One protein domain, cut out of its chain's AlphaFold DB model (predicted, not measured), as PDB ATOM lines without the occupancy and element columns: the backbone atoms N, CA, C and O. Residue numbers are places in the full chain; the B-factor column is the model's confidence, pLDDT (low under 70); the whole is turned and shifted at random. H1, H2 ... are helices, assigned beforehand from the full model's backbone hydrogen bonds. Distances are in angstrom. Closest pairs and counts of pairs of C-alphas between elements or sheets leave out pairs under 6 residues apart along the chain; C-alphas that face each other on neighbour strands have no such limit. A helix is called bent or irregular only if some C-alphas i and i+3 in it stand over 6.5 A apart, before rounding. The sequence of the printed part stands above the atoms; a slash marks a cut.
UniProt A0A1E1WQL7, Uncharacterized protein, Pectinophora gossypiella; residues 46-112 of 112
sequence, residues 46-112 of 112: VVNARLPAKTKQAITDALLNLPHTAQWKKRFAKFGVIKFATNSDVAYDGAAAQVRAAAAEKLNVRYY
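AT A GLANCE: This is residues 46 to 112 of the 112 residues of an uncharacterized protein of Pectinophora gossypiella (UniProt A0A1E1WQL7). A long helix, H1, makes a corner with the shorter H2, and residues 87 to 112, holding the tiny H3 and H4, stick out as a long arm. The printed part has 67 residues with four named helices, in order H1 to H4, and no named strand. It is all helix, with under half of its residues in named elements, and extended: radius of gyration of the C-alphas 17.9 A, spans 47 by 31 by 26 A.

IN THESE COORDINATES: H1, residues 53 to 68, begins at C-alpha 53 (47.971, -45.852, -3.604), measures 24.0 A and is irregular: C-alphas 64 and 67 are 7.1 A apart. H2, residues 70 to 77, measures 10.4 A. H3 is residues 89 to 92; H4, residues 95 to 98, ends at C-alpha 98 (39.798, -46.741, 25.121).

HOW THE PARTS SIT: H1, with residues 66 to 67 alone, and H2 touch only at the corner, about perpendicular at 89 degrees; their closest C-alphas, Pro 67 and Lys 73, are 4.6 A apart. H3 and H4 meet only through their link; both are apart from H1 and H2. Every O i to N i+4 pair is within hydrogen-bond range in H2, 10 of 12 in H1; H3 and H4 are too short for one.

THE WHOLE: The farthest C-alphas, Ala 70 and Asn 108, are 47.9 A apart. The printed part has no cut; the link H2 to H3 is long. Residues 94 to 112 have pLDDT under 70.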
ATOM      1  N   VAL A  46      45.531 -38.776   8.988       91.44
ATOM      2  CA  VAL A  46      44.637 -39.633   8.204       91.44
ATOM      3  C   VAL A  46      44.411 -39.038   6.820       91.44
ATOM      4  O   VAL A  46      44.307 -37.822   6.653       91.44
ATOM      5  N   VAL A  47      44.328 -39.901   5.811       92.31
ATOM      6  CA  VAL A  47      44.064 -39.512   4.420       92.31
ATOM      7  C   VAL A  47      42.843 -40.250   3.891       92.31
ATOM      8  O   VAL A  47      42.479 -41.316   4.383       92.31
ATOM      9  N   ASN A  48      42.207 -39.698   2.860       95.56
ATOM     10  CA  ASN A  48      41.031 -40.319   2.261       95.56
ATOM     11  C   ASN A  48      41.371 -41.716   1.702       95.56
ATOM     12  O   ASN A  48      42.278 -41.879   0.878       95.56
ATOM     13  N   ALA A  49      40.600 -42.723   2.121       94.19
ATOM     14  CA  ALA A  49      40.783 -44.115   1.726       94.19
ATOM     15  C   ALA A  49      40.670 -44.344   0.206       94.19
ATOM     16  O   ALA A  49      41.271 -45.286  -0.306       94.19
ATOM     17  N   ARG A  50      39.970 -43.472  -0.526       97.12
ATOM     18  CA  ARG A  50      39.786 -43.562  -1.985       97.12
ATOM     19  C   ARG A  50      40.944 -42.975  -2.796       97.12
ATOM     20  O   ARG A  50      40.925 -43.077  -4.017       97.12
ATOM     21  N   LEU A  51      41.940 -42.351  -2.158       97.38
ATOM     22  CA  LEU A  51      43.102 -41.836  -2.884       97.38
ATOM     23  C   LEU A  51      43.886 -42.976  -3.554       97.38
ATOM     24  O   LEU A  51      44.046 -44.040  -2.944       97.38
ATOM     25  N   PRO A  52      44.438 -42.754  -4.761       98.06
ATOM     26  CA  PRO A  52      45.326 -43.720  -5.393       98.06
ATOM     27  C   PRO A  52      46.496 -44.082  -4.473       98.06
ATOM     28  O   PRO A  52      47.064 -43.212  -3.807       98.06
ATOM     29  N   ALA A  53      46.892 -45.357  -4.464       96.94
ATOM     30  CA  ALA A  53      47.971 -45.852  -3.604       96.94
ATOM     31  C   ALA A  53      49.275 -45.053  -3.784       96.94
ATOM     32  O   ALA A  53      49.905 -44.667  -2.803       96.94
ATOM     33  N   LYS A  54      49.613 -44.702  -5.033       97.75
ATOM     34  CA  LYS A  54      50.775 -43.863  -5.363       97.75
ATOM     35  C   LYS A  54      50.737 -42.501  -4.657       97.75
ATOM     36  O   LYS A  54      51.761 -42.033  -4.173       97.75
ATOM     37  N   THR A  55      49.564 -41.877  -4.568       97.75
ATOM     38  CA  THR A  55      49.388 -40.587  -3.886       97.75
ATOM     39  C   THR A  55      49.528 -40.736  -2.374       97.75
ATOM     40  O   THR A  55      50.202 -39.923  -1.748       97.75
ATOM     41  N   LYS A  56      48.945 -41.788  -1.784       96.38
ATOM     42  CA  LYS A  56      49.095 -42.073  -0.346       96.38
ATOM     43  C   LYS A  56      50.560 -42.294   0.034       96.38
ATOM     44  O   LYS A  56      51.020 -41.736   1.028       96.38
ATOM     45  N   GLN A  57      51.295 -43.045  -0.789       96.44
ATOM     46  CA  GLN A  57      52.722 -43.275  -0.581       96.44
ATOM     47  C   GLN A  57      53.511 -41.965  -0.665       96.44
ATOM     48  O   GLN A  57      54.248 -41.645   0.259       96.44
ATOM     49  N   ALA A  58      53.272 -41.146  -1.696       97.31
ATOM     50  CA  ALA A  58      53.951 -39.860  -1.849       97.31
ATOM     51  C   ALA A  58      53.707 -38.903  -0.665       97.31
ATOM     52  O   ALA A  58      54.630 -38.219  -0.228       97.31
ATOM     53  N   ILE A  59      52.483 -38.864  -0.120       96.00
ATOM     54  CA  ILE A  59      52.169 -38.081   1.089       96.00
ATOM     55  C   ILE A  59      52.955 -38.612   2.294       96.00
ATOM     56  O   ILE A  59      53.534 -37.826   3.044       96.00
ATOM     57  N   THR A  60      52.985 -39.935   2.466       95.31
ATOM     58  CA  THR A  60      53.697 -40.593   3.570       95.31
ATOM     59  C   THR A  60      55.190 -40.278   3.513       95.31
ATOM     60  O   THR A  60      55.750 -39.768   4.482       95.31
ATOM     61  N   ASP A  61      55.813 -40.484   2.352       96.06
ATOM     62  CA  ASP A  61      57.235 -40.219   2.136       96.06
ATOM     63  C   ASP A  61      57.570 -38.741   2.360       96.06
ATOM     64  O   ASP A  61      58.590 -38.417   2.970       96.06
ATOM     65  N   ALA A  62      56.697 -37.830   1.916       95.38
ATOM     66  CA  ALA A  62      56.874 -36.406   2.153       95.38
ATOM     67  C   ALA A  62      56.863 -36.093   3.657       95.38
ATOM     68  O   ALA A  62      57.811 -35.498   4.164       95.38
ATOM     69  N   LEU A  63      55.837 -36.523   4.395       94.81
ATOM     70  CA  LEU A  63      55.719 -36.231   5.828       94.81
ATOM     71  C   LEU A  63      56.886 -36.801   6.638       94.81
ATOM     72  O   LEU A  63      57.413 -36.106   7.504       94.81
ATOM     73  N   LEU A  64      57.339 -38.017   6.326       94.75
ATOM     74  CA  LEU A  64      58.472 -38.637   7.017       94.75
ATOM     75  C   LEU A  64      59.793 -37.887   6.788       94.75
ATOM     76  O   LEU A  64      60.629 -37.846   7.688       94.75
ATOM     77  N   ASN A  65      59.974 -37.253   5.625       94.88
ATOM     78  CA  ASN A  65      61.237 -36.606   5.256       94.88
ATOM     79  C   ASN A  65      61.256 -35.084   5.449       94.88
ATOM     80  O   ASN A  65      62.331 -34.504   5.613       94.88
ATOM     81  N   LEU A  66      60.101 -34.411   5.466       92.75
ATOM     82  CA  LEU A  66      60.026 -32.953   5.611       92.75
ATOM     83  C   LEU A  66      60.805 -32.435   6.840       92.75
ATOM     84  O   LEU A  66      61.619 -31.524   6.659       92.75
ATOM     85  N   PRO A  67      60.670 -33.005   8.059       90.50
ATOM     86  CA  PRO A  67      61.409 -32.534   9.237       90.50
ATOM     87  C   PRO A  67      62.939 -32.635   9.136       90.50
ATOM     88  O   PRO A  67      63.633 -32.004   9.934       90.50
ATOM     89  N   HIS A  68      63.482 -33.394   8.175       89.94
ATOM     90  CA  HIS A  68      64.930 -33.507   7.959       89.94
ATOM     91  C   HIS A  68      65.520 -32.273   7.268       89.94
ATOM     92  O   HIS A  68      66.715 -32.005   7.374       89.94
ATOM     93  N   THR A  69      64.685 -31.468   6.613       93.38
ATOM     94  CA  THR A  69      65.120 -30.212   5.998       93.38
ATOM     95  C   THR A  69      65.025 -29.049   6.991       93.38
ATOM     96  O   THR A  69      64.028 -28.874   7.696       93.38
ATOM     97  N   ALA A  70      66.057 -28.201   7.044       91.25
ATOM     98  CA  ALA A  70      66.147 -27.123   8.036       91.25
ATOM     99  C   ALA A  70      64.971 -26.128   7.967       91.25
ATOM    100  O   ALA A  70      64.505 -25.640   9.001       91.25
ATOM    101  N   GLN A  71      64.470 -25.845   6.760       93.81
ATOM    102  CA  GLN A  71      63.320 -24.965   6.543       93.81
ATOM    103  C   GLN A  71      62.063 -25.503   7.238       93.81
ATOM    104  O   GLN A  71      61.411 -24.779   7.995       93.81
ATOM    105  N   TRP A  72      61.732 -26.773   7.008       93.81
ATOM    106  CA  TRP A  72      60.537 -27.403   7.561       93.81
ATOM    107  C   TRP A  72      60.694 -27.736   9.042       93.81
ATOM    108  O   TRP A  72      59.761 -27.499   9.805       93.81
ATOM    109  N   LYS A  73      61.892 -28.131   9.491       91.00
ATOM    110  CA  LYS A  73      62.210 -28.281  10.921       91.00
ATOM    111  C   LYS A  73      61.879 -27.015  11.713       91.00
ATOM    112  O   LYS A  73      61.204 -27.086  12.736       91.00
ATOM    113  N   LYS A  74      62.291 -25.837  11.221       90.94
ATOM    114  CA  LYS A  74      61.974 -24.544  11.859       90.94
ATOM    115  C   LYS A  74      60.475 -24.241  11.861       90.94
ATOM    116  O   LYS A  74      59.982 -23.650  12.819       90.94
ATOM    117  N   ARG A  75      59.747 -24.623  10.805       91.75
ATOM    118  CA  ARG A  75      58.288 -24.440  10.727       91.75
ATOM    119  C   ARG A  75      57.562 -25.324  11.740       91.75
ATOM    120  O   ARG A  75      56.739 -24.810  12.486       91.75
ATOM    121  N   PHE A  76      57.914 -26.604  11.817       89.50
ATOM    122  CA  PHE A  76      57.294 -27.561  12.735       89.50
ATOM    123  C   PHE A  76      57.644 -27.310  14.205       89.50
ATOM    124  O   PHE A  76      56.766 -27.407  15.061       89.50
ATOM    125  N   ALA A  77      58.871 -26.868  14.499       86.19
ATOM    126  CA  ALA A  77      59.294 -26.538  15.859       86.19
ATOM    127  C   ALA A  77      58.423 -25.454  16.519       86.19
ATOM    128  O   ALA A  77      58.217 -25.487  17.732       86.19
ATOM    129  N   LYS A  78      57.849 -24.524  15.737       83.81
ATOM    130  CA  LYS A  78      56.903 -23.515  16.253       83.81
ATOM    131  C   LYS A  78      55.664 -24.145  16.895       83.81
ATOM    132  O   LYS A  78      55.129 -23.572  17.840       83.81
ATOM    133  N   PHE A  79      55.258 -25.312  16.403       82.69
ATOM    134  CA  PHE A  79      54.109 -26.085  16.872       82.69
ATOM    135  C   PHE A  79      54.512 -27.242  17.799       82.69
ATOM    136  O   PHE A  79      53.685 -28.085  18.116       82.69
ATOM    137  N   GLY A  80      55.783 -27.325  18.210       81.88
ATOM    138  CA  GLY A  80      56.277 -28.429  19.039       81.88
ATOM    139  C   GLY A  80      56.383 -29.774  18.308       81.88
ATOM    140  O   GLY A  80      56.606 -30.798  18.947       81.88
ATOM    141  N   VAL A  81      56.262 -29.791  16.976       86.69
ATOM    142  CA  VAL A  81      56.391 -31.011  16.172       86.69
ATOM    143  C   VAL A  81      57.861 -31.237  15.827       86.69
ATOM    144  O   VAL A  81      58.501 -30.397  15.193       86.69
ATOM    145  N   ILE A  82      58.403 -32.381  16.250       85.31
ATOM    146  CA  ILE A  82      59.824 -32.728  16.070       85.31
ATOM    147  C   ILE A  82      60.071 -33.731  14.938       85.31
ATOM    148  O   ILE A  82      61.129 -33.684  14.314       85.31
ATOM    149  N   LYS A  83      59.119 -34.633  14.672       89.44
ATOM    150  CA  LYS A  83      59.201 -35.653  13.620       89.44
ATOM    151  C   LYS A  83      57.823 -36.225  13.292       89.44
ATOM    152  O   LYS A  83      56.915 -36.142  14.116       89.44
ATOM    153  N   PHE A  84      57.733 -36.878  12.140       92.50
ATOM    154  CA  PHE A  84      56.670 -37.824  11.815       92.50
ATOM    155  C   PHE A  84      57.234 -39.243  11.895       92.50
ATOM    156  O   PHE A  84      58.436 -39.451  11.725       92.50
ATOM    157  N   ALA A  85      56.379 -40.210  12.199       90.94
ATOM    158  CA  ALA A  85      56.738 -41.618  12.258       90.94
ATOM    159  C   ALA A  85      55.614 -42.440  11.637       90.94
ATOM    160  O   ALA A  85      54.458 -42.014  11.638       90.94
ATOM    161  N   THR A  86      55.961 -43.611  11.113       91.19
ATOM    162  CA  THR A  86      54.965 -44.595  10.705       91.19
ATOM    163  C   THR A  86      54.177 -45.056  11.929       91.19
ATOM    164  O   THR A  86      54.726 -45.192  13.026       91.19
ATOM    165  N   ASN A  87      52.878 -45.264  11.749       86.56
ATOM    166  CA  ASN A  87      51.989 -45.806  12.767       86.56
ATOM    167  C   ASN A  87      51.154 -46.951  12.175       86.56
ATOM    168  O   ASN A  87      51.210 -47.239  10.979       86.56
ATOM    169  N   SER A  88      50.411 -47.621  13.044       84.12
ATOM    170  CA  SER A  88      49.443 -48.653  12.694       84.12
ATOM    171  C   SER A  88      48.241 -48.539  13.623       84.12
ATOM    172  O   SER A  88      48.340 -47.927  14.690       84.12
ATOM    173  N   ASP A  89      47.129 -49.157  13.233       80.25
ATOM    174  CA  ASP A  89      45.888 -49.154  14.017       80.25
ATOM    175  C   ASP A  89      46.106 -49.711  15.435       80.25
ATOM    176  O   ASP A  89      45.600 -49.151  16.400       80.25
ATOM    177  N   VAL A  90      47.019 -50.682  15.584       80.31
ATOM    178  CA  VAL A  90      47.418 -51.282  16.874       80.31
ATOM    179  C   VAL A  90      47.860 -50.240  17.906       80.31
ATOM    180  O   VAL A  90      47.626 -50.404  19.103       80.31
ATOM    181  N   ALA A  91      48.482 -49.136  17.473       74.38
ATOM    182  CA  ALA A  91      48.895 -48.063  18.377       74.38
ATOM    183  C   ALA A  91      47.704 -47.341  19.043       74.38
ATOM    184  O   ALA A  91      47.894 -46.641  20.038       74.38
ATOM    185  N   TYR A  92      46.493 -47.521  18.512       77.12
ATOM    186  CA  TYR A  92      45.254 -46.880  18.943       77.12
ATOM    187  C   TYR A  92      44.238 -47.866  19.541       77.12
ATOM    188  O   TYR A  92      43.163 -47.435  19.946       77.12
ATOM    189  N   ASP A  93      44.579 -49.151  19.674       71.44
ATOM    190  CA  ASP A  93      43.665 -50.182  20.190       71.44
ATOM    191  C   ASP A  93      43.762 -50.389  21.719       71.44
ATOM    192  O   ASP A  93      42.943 -51.090  22.315       71.44
ATOM    193  N   GLY A  94      44.756 -49.784  22.385       63.47
ATOM    194  CA  GLY A  94      45.046 -49.994  23.811       63.47
ATOM    195  C   GLY A  94      44.137 -49.238  24.793       63.47
ATOM    196  O   GLY A  94      43.487 -48.256  24.444       63.47
ATOM    197  N   ALA A  95      44.162 -49.638  26.074       54.50
ATOM    198  CA  ALA A  95      43.342 -49.057  27.147       54.50
ATOM    199  C   ALA A  95      43.417 -47.517  27.227       54.50
ATOM    200  O   ALA A  95      42.396 -46.875  27.422       54.50
ATOM    201  N   ALA A  96      44.588 -46.910  26.986       53.00
ATOM    202  CA  ALA A  96      44.761 -45.452  26.951       53.00
ATOM    203  C   ALA A  96      44.010 -44.755  25.793       53.00
ATOM    204  O   ALA A  96      43.621 -43.596  25.925       53.00
ATOM    205  N   ALA A  97      43.775 -45.449  24.676       52.72
ATOM    206  CA  ALA A  97      42.895 -44.986  23.603       52.72
ATOM    207  C   ALA A  97      41.412 -45.269  23.922       52.72
ATOM    208  O   ALA A  97      40.537 -44.480  23.564       52.72
ATOM    209  N   GLN A  98      41.138 -46.341  24.677       50.84
ATOM    210  CA  GLN A  98      39.798 -46.741  25.121       50.84
ATOM    211  C   GLN A  98      39.273 -46.003  26.366       50.84
ATOM    212  O   GLN A  98      38.071 -46.063  26.607       50.84
ATOM    213  N   VAL A  99      40.087 -45.222  27.101       50.62
ATOM    214  CA  VAL A  99      39.591 -44.302  28.161       50.62
ATOM    215  C   VAL A  99      38.506 -43.350  27.614       50.62
ATOM    216  O   VAL A  99      37.702 -42.813  28.368       50.62
ATOM    217  N   ARG A 100      38.423 -43.178  26.284       49.34
ATOM    218  CA  ARG A 100      37.386 -42.400  25.587       49.34
ATOM    219  C   ARG A 100      36.291 -43.203  24.889       49.34
ATOM    220  O   ARG A 100      35.404 -42.590  24.300       49.34
ATOM    221  N   ALA A 101      36.256 -44.524  25.016       44.44
ATOM    222  CA  ALA A 101      35.009 -45.256  24.834       44.44
ATOM    223  C   ALA A 101      34.192 -45.153  26.135       44.44
ATOM    224  O   ALA A 101      33.812 -46.159  26.724       44.44
ATOM    225  N   ALA A 102      33.934 -43.929  26.614       48.28
ATOM    226  CA  ALA A 102      32.941 -43.677  27.651       48.28
ATOM    227  C   ALA A 102      31.552 -43.909  27.038       48.28
ATOM    228  O   ALA A 102      30.780 -42.989  26.774       48.28
ATOM    229  N   ALA A 103      31.255 -45.175  26.758       44.25
ATOM    230  CA  ALA A 103      29.951 -45.681  26.396       44.25
ATOM    231  C   ALA A 103      29.058 -45.661  27.648       44.25
ATOM    232  O   ALA A 103      28.710 -46.713  28.164       44.25
ATOM    233  N   ALA A 104      28.749 -44.472  28.179       45.88
ATOM    234  CA  ALA A 104      27.695 -44.288  29.185       45.88
ATOM    235  C   ALA A 104      27.335 -42.825  29.497       45.88
ATOM    236  O   ALA A 104      26.261 -42.599  30.053       45.88
ATOM    237  N   GLU A 105      28.158 -41.819  29.179       42.97
ATOM    238  CA  GLU A 105      27.821 -40.446  29.578       42.97
ATOM    239  C   GLU A 105      26.985 -39.733  28.513       42.97
ATOM    240  O   GLU A 105      27.474 -39.258  27.488       42.97
ATOM    241  N   LYS A 106      25.675 -39.651  28.774       39.94
ATOM    242  CA  LYS A 106      24.773 -38.732  28.076       39.94
ATOM    243  C   LYS A 106      25.297 -37.307  28.265       39.94
ATOM    244  O   LYS A 106      25.180 -36.741  29.351       39.94
ATOM    245  N   LEU A 107      25.829 -36.716  27.197       40.38
ATOM    246  CA  LEU A 107      26.047 -35.275  27.082       40.38
ATOM    247  C   LEU A 107      24.698 -34.567  27.273       40.38
ATOM    248  O   LEU A 107      23.912 -34.428  26.338       40.38
ATOM    249  N   ASN A 108      24.408 -34.132  28.499       37.12
ATOM    250  CA  ASN A 108      23.343 -33.169  28.733       37.12
ATOM    251  C   ASN A 108      23.795 -31.851  28.106       37.12
ATOM    252  O   ASN A 108      24.666 -31.165  28.642       37.12
ATOM    253  N   VAL A 109      23.212 -31.527  26.952       39.88
ATOM    254  CA  VAL A 109      23.354 -30.228  26.295       39.88
ATOM    255  C   VAL A 109      22.926 -29.157  27.297       39.88
ATOM    256  O   VAL A 109      21.743 -29.004  27.588       39.88
ATOM    257  N   ARG A 110      23.894 -28.438  27.869       34.69
ATOM    258  CA  ARG A 110      23.635 -27.190  28.589       34.69
ATOM    259  C   ARG A 110      23.860 -26.054  27.604       34.69
ATOM    260  O   ARG A 110      24.974 -25.868  27.120       34.69
ATOM    261  N   TYR A 111      22.782 -25.348  27.285       32.47
ATOM    262  CA  TYR A 111      22.845 -24.072  26.587       32.47
ATOM    263  C   TYR A 111      23.444 -23.034  27.544       32.47
ATOM    264  O   TYR A 111      23.023 -22.959  28.701       32.47
ATOM    265  N   TYR A 112      24.431 -22.283  27.061       46.31
ATOM    266  CA  TYR A 112      24.848 -21.005  27.634       46.31
ATOM    267  C   TYR A 112      24.250 -19.889  26.785       46.31
ATOM    268  O   TYR A 112      24.230 -20.070  25.543       46.31
TER     269      TYR A 112